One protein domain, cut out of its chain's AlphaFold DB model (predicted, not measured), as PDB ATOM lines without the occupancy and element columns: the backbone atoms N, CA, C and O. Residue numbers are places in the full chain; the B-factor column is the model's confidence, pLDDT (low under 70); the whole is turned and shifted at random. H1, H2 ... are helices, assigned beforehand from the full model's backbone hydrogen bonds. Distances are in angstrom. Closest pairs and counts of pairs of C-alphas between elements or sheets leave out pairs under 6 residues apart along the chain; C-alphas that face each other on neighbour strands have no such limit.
ATOM      1  N   LYS A   2      12.987  39.358 -41.160       59.16
ATOM      2  CA  LYS A   2      12.967  38.515 -39.954       59.16
ATOM      3  C   LYS A   2      12.265  39.336 -38.866       59.16
ATOM      4  O   LYS A   2      12.633  40.487 -38.659       59.16
ATOM      5  N   LEU A   3      11.215  38.788 -38.256       58.50
ATOM      6  CA  LEU A   3      10.512  39.447 -37.154       58.50
ATOM      7  C   LEU A   3      11.493  39.570 -35.983       58.50
ATOM      8  O   LEU A   3      11.987  38.558 -35.482       58.50
ATOM      9  N   THR A   4      11.825  40.798 -35.595       64.38
ATOM     10  CA  THR A   4      12.575  41.067 -34.368       64.38
ATOM     11  C   THR A   4      11.662  40.761 -33.183       64.38
ATOM     12  O   THR A   4      10.570  41.319 -33.133       64.38
ATOM     13  N   PRO A   5      12.048  39.861 -32.263       71.12
ATOM     14  CA  PRO A   5      11.231  39.568 -31.093       71.12
ATOM     15  C   PRO A   5      11.081  40.811 -30.207       71.12
ATOM     16  O   PRO A   5      12.046  41.549 -30.021       71.12
ATOM     17  N   ASP A   6       9.897  40.994 -29.620       65.19
ATOM     18  CA  ASP A   6       9.540  42.176 -28.811       65.19
ATOM     19  C   ASP A   6      10.371  42.328 -27.522       65.19
ATOM     20  O   ASP A   6      10.345  43.368 -26.873       65.19
ATOM     21  N   ILE A   7      11.126  41.295 -27.132       69.50
ATOM     22  CA  ILE A   7      11.933  41.275 -25.907       69.50
ATOM     23  C   ILE A   7      13.414  41.147 -26.280       69.50
ATOM     24  O   ILE A   7      14.037  40.098 -26.099       69.50
ATOM     25  N   LEU A   8      13.991  42.213 -26.832       75.38
ATOM     26  CA  LEU A   8      15.437  42.335 -27.034       75.38
ATOM     27  C   LEU A   8      16.011  43.385 -26.089       75.38
ATOM     28  O   LEU A   8      15.416  44.437 -25.872       75.38
ATOM     29  N   SER A   9      17.203  43.123 -25.549       80.50
ATOM     30  CA  SER A   9      17.935  44.179 -24.850       80.50
ATOM     31  C   SER A   9      18.310  45.293 -25.837       80.50
ATOM     32  O   SER A   9      18.495  45.011 -27.027       80.50
ATOM     33  N   PRO A  10      18.511  46.537 -25.370       77.75
ATOM     34  CA  PRO A  10      18.864  47.649 -26.248       77.75
ATOM     35  C   PRO A  10      20.081  47.384 -27.136       77.75
ATOM     36  O   PRO A  10      20.093  47.715 -28.322       77.75
ATOM     37  N   SER A  11      21.090  46.709 -26.583       78.81
ATOM     38  CA  SER A  11      22.269  46.293 -27.336       78.81
ATOM     39  C   SER A  11      21.914  45.297 -28.440       78.81
ATOM     40  O   SER A  11      22.361  45.468 -29.570       78.81
ATOM     41  N   ILE A  12      21.098  44.278 -28.152       83.56
ATOM     42  CA  ILE A  12      20.725  43.282 -29.163       83.56
ATOM     43  C   ILE A  12      19.847  43.916 -30.248       83.56
ATOM     44  O   ILE A  12      20.050  43.609 -31.420       83.56
ATOM     45  N   LEU A  13      18.943  44.838 -29.897       83.50
ATOM     46  CA  LEU A  13      18.107  45.539 -30.874       83.50
ATOM     47  C   LEU A  13      18.966  46.350 -31.858       83.50
ATOM     48  O   LEU A  13      18.817  46.194 -33.071       83.50
ATOM     49  N   ARG A  14      19.945  47.108 -31.347       82.81
ATOM     50  CA  ARG A  14      20.913  47.863 -32.157       82.81
ATOM     51  C   ARG A  14      21.672  46.974 -33.145       82.81
ATOM     52  O   ARG A  14      21.724  47.270 -34.339       82.81
ATOM     53  N   TRP A  15      22.231  45.859 -32.673       84.38
ATOM     54  CA  TRP A  15      22.936  44.920 -33.550       84.38
ATOM     55  C   TRP A  15      21.986  44.213 -34.525       84.38
ATOM     56  O   TRP A  15      22.361  43.982 -35.671       84.38
ATOM     57  N   SER A  16      20.747  43.915 -34.119       84.88
ATOM     58  CA  SER A  16      19.763  43.258 -34.987       84.88
ATOM     59  C   SER A  16      19.387  44.113 -36.196       84.88
ATOM     60  O   SER A  16      19.312  43.581 -37.301       84.88
ATOM     61  N   GLN A  17      19.235  45.432 -36.022       83.38
ATOM     62  CA  GLN A  17      18.946  46.355 -37.120       83.38
ATOM     63  C   GLN A  17      20.079  46.375 -38.144       83.38
ATOM     64  O   GLN A  17      19.823  46.264 -39.341       83.38
ATOM     65  N   MET A  18      21.329  46.456 -37.679       84.12
ATOM     66  CA  MET A  18      22.492  46.447 -38.567       84.12
ATOM     67  C   MET A  18      22.640  45.112 -39.308       84.12
ATOM     68  O   MET A  18      22.926  45.079 -40.502       84.12
ATOM     69  N   LEU A  19      22.418  43.996 -38.609       86.88
ATOM     70  CA  LEU A  19      22.565  42.660 -39.178       86.88
ATOM     71  C   LEU A  19      21.396  42.256 -40.088       86.88
ATOM     72  O   LEU A  19      21.555  41.343 -40.893       86.88
ATOM     73  N   ASN A  20      20.249  42.940 -40.022       86.44
ATOM     74  CA  ASN A  20      19.076  42.663 -40.862       86.44
ATOM     75  C   ASN A  20      19.356  42.815 -42.373       86.44
ATOM     76  O   ASN A  20      18.605  42.286 -43.189       86.44
ATOM     77  N   ALA A  21      20.437  43.506 -42.751       86.69
ATOM     78  CA  ALA A  21      20.893  43.618 -44.139       86.69
ATOM     79  C   ALA A  21      21.540  42.331 -44.693       86.69
ATOM     80  O   ALA A  21      21.773  42.232 -45.896       86.69
ATOM     81  N   TYR A  22      21.835  41.350 -43.838       89.25
ATOM     82  CA  TYR A  22      22.554  40.135 -44.203       89.25
ATOM     83  C   TYR A  22      21.682  38.900 -43.991       89.25
ATOM     84  O   TYR A  22      20.904  38.818 -43.037       89.25
ATOM     85  N   ASP A  23      21.856  37.887 -44.842       92.56
ATOM     86  CA  ASP A  23      21.286  36.571 -44.573       92.56
ATOM     87  C   ASP A  23      22.273  35.714 -43.780       92.56
ATOM     88  O   ASP A  23      23.287  35.241 -44.292       92.56
ATOM     89  N   PHE A  24      21.991  35.552 -42.488       89.69
ATOM     90  CA  PHE A  24      22.807  34.768 -41.571       89.69
ATOM     91  C   PHE A  24      21.950  33.883 -40.665       89.69
ATOM     92  O   PHE A  24      20.759  34.132 -40.426       89.69
ATOM     93  N   THR A  25      22.599  32.857 -40.117       92.31
ATOM     94  CA  THR A  25      22.057  31.977 -39.081       92.31
ATOM     95  C   THR A  25      22.943  32.043 -37.841       92.31
ATOM     96  O   THR A  25      24.170  32.009 -37.933       92.31
ATOM     97  N   ILE A  26      22.327  32.168 -36.663       88.88
ATOM     98  CA  ILE A  26      23.053  32.171 -35.389       88.88
ATOM     99  C   ILE A  26      23.213  30.723 -34.932       88.88
ATOM    100  O   ILE A  26      22.226  30.019 -34.729       88.88
ATOM    101  N   ILE A  27      24.459  30.279 -34.757       93.81
ATOM    102  CA  ILE A  27      24.787  28.916 -34.325       93.81
ATOM    103  C   ILE A  27      25.688  28.997 -33.093       93.81
ATOM    104  O   ILE A  27      26.804  29.513 -33.166       93.81
ATOM    105  N   HIS A  28      25.237  28.440 -31.968       94.06
ATOM    106  CA  HIS A  28      26.076  28.306 -30.779       94.06
ATOM    107  C   HIS A  28      27.226  27.321 -31.038       94.06
ATOM    108  O   HIS A  28      27.009  26.187 -31.475       94.06
ATOM    109  N   ARG A  29      28.458  27.736 -30.726       94.62
ATOM    110  CA  ARG A  29      29.645  26.875 -30.771       94.62
ATOM    111  C   ARG A  29      30.277  26.785 -29.381       94.62
ATOM    112  O   ARG A  29      30.629  27.822 -28.826       94.62
ATOM    113  N   PRO A  30      30.475  25.572 -28.830       96.38
ATOM    114  CA  PRO A  30      31.168  25.402 -27.556       96.38
ATOM    115  C   PRO A  30      32.573  26.012 -27.587       96.38
ATOM    116  O   PRO A  30      33.267  25.887 -28.597       96.38
ATOM    117  N   GLY A  31      33.034  26.553 -26.453       94.50
ATOM    118  CA  GLY A  31      34.356  27.186 -26.310       94.50
ATOM    119  C   GLY A  31      35.518  26.347 -26.860       94.50
ATOM    120  O   GLY A  31      36.385  26.843 -27.576       94.50
ATOM    121  N   LYS A  32      35.476  25.024 -26.641       95.62
ATOM    122  CA  LYS A  32      36.484  24.074 -27.150       95.62
ATOM    123  C   LYS A  32      36.605  24.048 -28.683       95.62
ATOM    124  O   LYS A  32      37.612  23.579 -29.191       95.62
ATOM    125  N   LYS A  33      35.595  24.526 -29.419       95.94
ATOM    126  CA  LYS A  33      35.550  24.554 -30.891       95.94
ATOM    127  C   LYS A  33      35.839  25.937 -31.493       95.94
ATOM    128  O   LYS A  33      35.769  26.076 -32.711       95.94
ATOM    129  N   ILE A  34      36.140  26.949 -30.676       95.62
ATOM    130  CA  ILE A  34      36.428  28.324 -31.128       95.62
ATOM    131  C   ILE A  34      37.832  28.798 -30.724       95.62
ATOM    132  O   ILE A  34      38.092  29.994 -30.698       95.62
ATOM    133  N   GLN A  35      38.747  27.863 -30.445       95.50
ATOM    134  CA  GLN A  35      40.111  28.157 -29.982       95.50
ATOM    135  C   GLN A  35      40.853  29.132 -30.906       95.50
ATOM    136  O   GLN A  35      41.475  30.066 -30.422       95.50
ATOM    137  N   ASN A  36      40.724  28.974 -32.227       93.38
ATOM    138  CA  ASN A  36      41.355  29.882 -33.188       93.38
ATOM    139  C   ASN A  36      40.849  31.326 -33.031       93.38
ATOM    140  O   ASN A  36      41.646  32.259 -33.004       93.38
ATOM    141  N   ALA A  37      39.532  31.512 -32.896       93.25
ATOM    142  CA  ALA A  37      38.934  32.832 -32.701       93.25
ATOM    143  C   ALA A  37      39.293  33.425 -31.324       93.25
ATOM    144  O   ALA A  37      39.551  34.621 -31.222       93.25
ATOM    145  N   ASP A  38      39.370  32.595 -30.278       93.19
ATOM    146  CA  ASP A  38      39.795  33.025 -28.940       93.19
ATOM    147  C   ASP A  38      41.262  33.489 -28.934       93.19
ATOM    148  O   ASP A  38      41.548  34.592 -28.477       93.19
ATOM    149  N   VAL A  39      42.180  32.718 -29.532       93.69
ATOM    150  CA  VAL A  39      43.607  33.082 -29.621       93.69
ATOM    151  C   VAL A  39      43.803  34.373 -30.416       93.69
ATOM    152  O   VAL A  39      44.520  35.262 -29.964       93.69
ATOM    153  N   LEU A  40      43.140  34.511 -31.569       90.69
ATOM    154  CA  LEU A  40      43.270  35.707 -32.405       90.69
ATOM    155  C   LEU A  40      42.648  36.951 -31.760       90.69
ATOM    156  O   LEU A  40      43.212  38.033 -31.877       90.69
ATOM    157  N   SER A  41      41.533  36.819 -31.033       90.75
ATOM    158  CA  SER A  41      40.925  37.971 -30.346       90.75
ATOM    159  C   SER A  41      41.769  38.491 -29.173       90.75
ATOM    160  O   SER A  41      41.671  39.666 -28.824       90.75
ATOM    161  N   ARG A  42      42.635  37.648 -28.591       91.62
ATOM    162  CA  ARG A  42      43.593  38.017 -27.530       91.62
ATOM    163  C   ARG A  42      44.926  38.554 -28.056       91.62
ATOM    164  O   ARG A  42      45.692  39.111 -27.275       91.62
ATOM    165  N   LEU A  43      45.210  38.373 -29.346       90.31
ATOM    166  CA  LEU A  43      46.445  38.801 -30.006       90.31
ATOM    167  C   LEU A  43      46.117  39.789 -31.135       90.31
ATOM    168  O   LEU A  43      46.219  39.426 -32.310       90.31
ATOM    169  N   PRO A  44      45.701  41.026 -30.803       84.56
ATOM    170  CA  PRO A  44      45.372  42.019 -31.814       84.56
ATOM    171  C   PRO A  44      46.611  42.330 -32.658       84.56
ATOM    172  O   PRO A  44      47.653  42.743 -32.146       84.56
ATOM    173  N   LEU A  45      46.491  42.114 -33.964       84.75
ATOM    174  CA  LEU A  45      47.488  42.533 -34.938       84.75
ATOM    175  C   LEU A  45      47.227  43.989 -35.316       84.75
ATOM    176  O   LEU A  45      46.079  44.416 -35.411       84.75
ATOM    177  N   VAL A  46      48.295  44.741 -35.573       84.94
ATOM    178  CA  VAL A  46      48.169  46.084 -36.139       84.94
ATOM    179  C   VAL A  46      47.713  45.932 -37.586       84.94
ATOM    180  O   VAL A  46      48.498  45.590 -38.468       84.94
ATOM    181  N   THR A  47      46.422  46.137 -37.815       81.94
ATOM    182  CA  THR A  47      45.807  46.160 -39.142       81.94
ATOM    183  C   THR A  47      45.386  47.585 -39.480       81.94
ATOM    184  O   THR A  47      45.051  48.336 -38.562       81.94
ATOM    185  N   PRO A  56      23.214  51.626 -35.741       71.44
ATOM    186  CA  PRO A  56      22.190  52.651 -35.552       71.44
ATOM    187  C   PRO A  56      22.020  53.055 -34.084       71.44
ATOM    188  O   PRO A  56      22.063  52.224 -33.168       71.44
ATOM    189  N   GLU A  57      21.781  54.339 -33.840       72.12
ATOM    190  CA  GLU A  57      21.478  54.808 -32.496       72.12
ATOM    191  C   GLU A  57      20.041  54.424 -32.126       72.12
ATOM    192  O   GLU A  57      19.073  55.050 -32.539       72.12
ATOM    193  N   VAL A  58      19.896  53.333 -31.374       66.62
ATOM    194  CA  VAL A  58      18.606  52.934 -30.802       66.62
ATOM    195  C   VAL A  58      18.388  53.699 -29.499       66.62
ATOM    196  O   VAL A  58      19.008  53.376 -28.481       66.62
ATOM    197  N   LEU A  59      17.541  54.725 -29.540       63.16
ATOM    198  CA  LEU A  59      17.132  55.506 -28.375       63.16
ATOM    199  C   LEU A  59      15.904  54.852 -27.723       63.16
ATOM    200  O   LEU A  59      14.776  55.055 -28.146       63.16
ATOM    201  N   PHE A  60      16.110  54.094 -26.643       61.19
ATOM    202  CA  PHE A  60      15.019  53.476 -25.860       61.19
ATOM    203  C   PHE A  60      14.175  54.481 -25.056       61.19
ATOM    204  O   PHE A  60      13.219  54.099 -24.383       61.19
ATOM    205  N   LEU A  61      14.530  55.768 -25.083       56.44
ATOM    206  CA  LEU A  61      13.807  56.801 -24.344       56.44
ATOM    207  C   LEU A  61      12.391  57.025 -24.899       56.44
ATOM    208  O   LEU A  61      11.511  57.458 -24.162       56.44
ATOM    209  N   GLU A  62      12.174  56.699 -26.173       55.41
ATOM    210  CA  GLU A  62      10.905  56.886 -26.883       55.41
ATOM    211  C   GLU A  62       9.841  55.837 -26.504       55.41
ATOM    212  O   GLU A  62       8.648  56.100 -26.630       55.41
ATOM    213  N   GLU A  63      10.244  54.673 -25.974       56.78
ATOM    214  CA  GLU A  63       9.321  53.603 -25.549       56.78
ATOM    215  C   GLU A  63       8.707  53.839 -24.158       56.78
ATOM    216  O   GLU A  63       7.756  53.163 -23.752       56.78
ATOM    217  N   LEU A  64       9.211  54.820 -23.408       59.91
ATOM    218  CA  LEU A  64       8.645  55.202 -22.121       59.91
ATOM    219  C   LEU A  64       7.419  56.093 -22.345       59.91
ATOM    220  O   LEU A  64       7.525  57.314 -22.428       59.91
TER     221      LEU A  64
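This is residues 2 to 47 and 56 to 64 of the 94 residues of an uncharacterized protein of Araneus ventricosus (UniProt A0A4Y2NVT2). A small body around the helix H1 sends out a long arm, residues 24 to 47, which stands free and holds the helix H2. The short helix H3, in the last printed stretch, lies near the first end of H1, and without the arm the body spans 32 by 18 by 12 A. The printed part has 55 residues with three named helices, H1, H2 and H3 in chain order, and no named strand; the class is all helix, though under half of the residues, 22, are in named elements. It is extended, with a radius of gyration of the C-alphas of 15.8 A, and elongated, spanning 42 by 26 by 20 A.

H1, residues 10 to 19, and H2, residues 35 to 42, are apart. H3, residues 60 to 63, is close to H1 but not clearly touching it; their closest C-alphas, those of Pro 10 and Phe 60, are 7.0 A apart. H2 and H3 are apart. In H1 and H2 every O i to N i+4 pair is within hydrogen-bond range; H3 is too short for such a pair, and its 1 pair of O i to N i+3 is within range.

H1 begins at C-alpha 10 (18.864, 47.649, -26.248) and is 14.3 A long from first to last C-alpha. H2 measures 10.7 A in the same way and begins at C-alpha 35 (40.111, 28.157, -29.982). H3 measures 5.7 A and ends at C-alpha 63 (9.321, 53.603, -25.549).

The two C-alphas farthest apart, those of Val 46 and Leu 64, are 42.9 A apart. The link from H1 to H2, residues 20 to 34, is long. Residues 48 to 55 are not printed, and C-alphas 47 and 56 are 24.8 A apart across this cut, which lies in the link from H2 to H3. The mean pLDDT of the printed part is 81.7; residues 2 to 4, 6 to 7 and 58 to 64 are under 70.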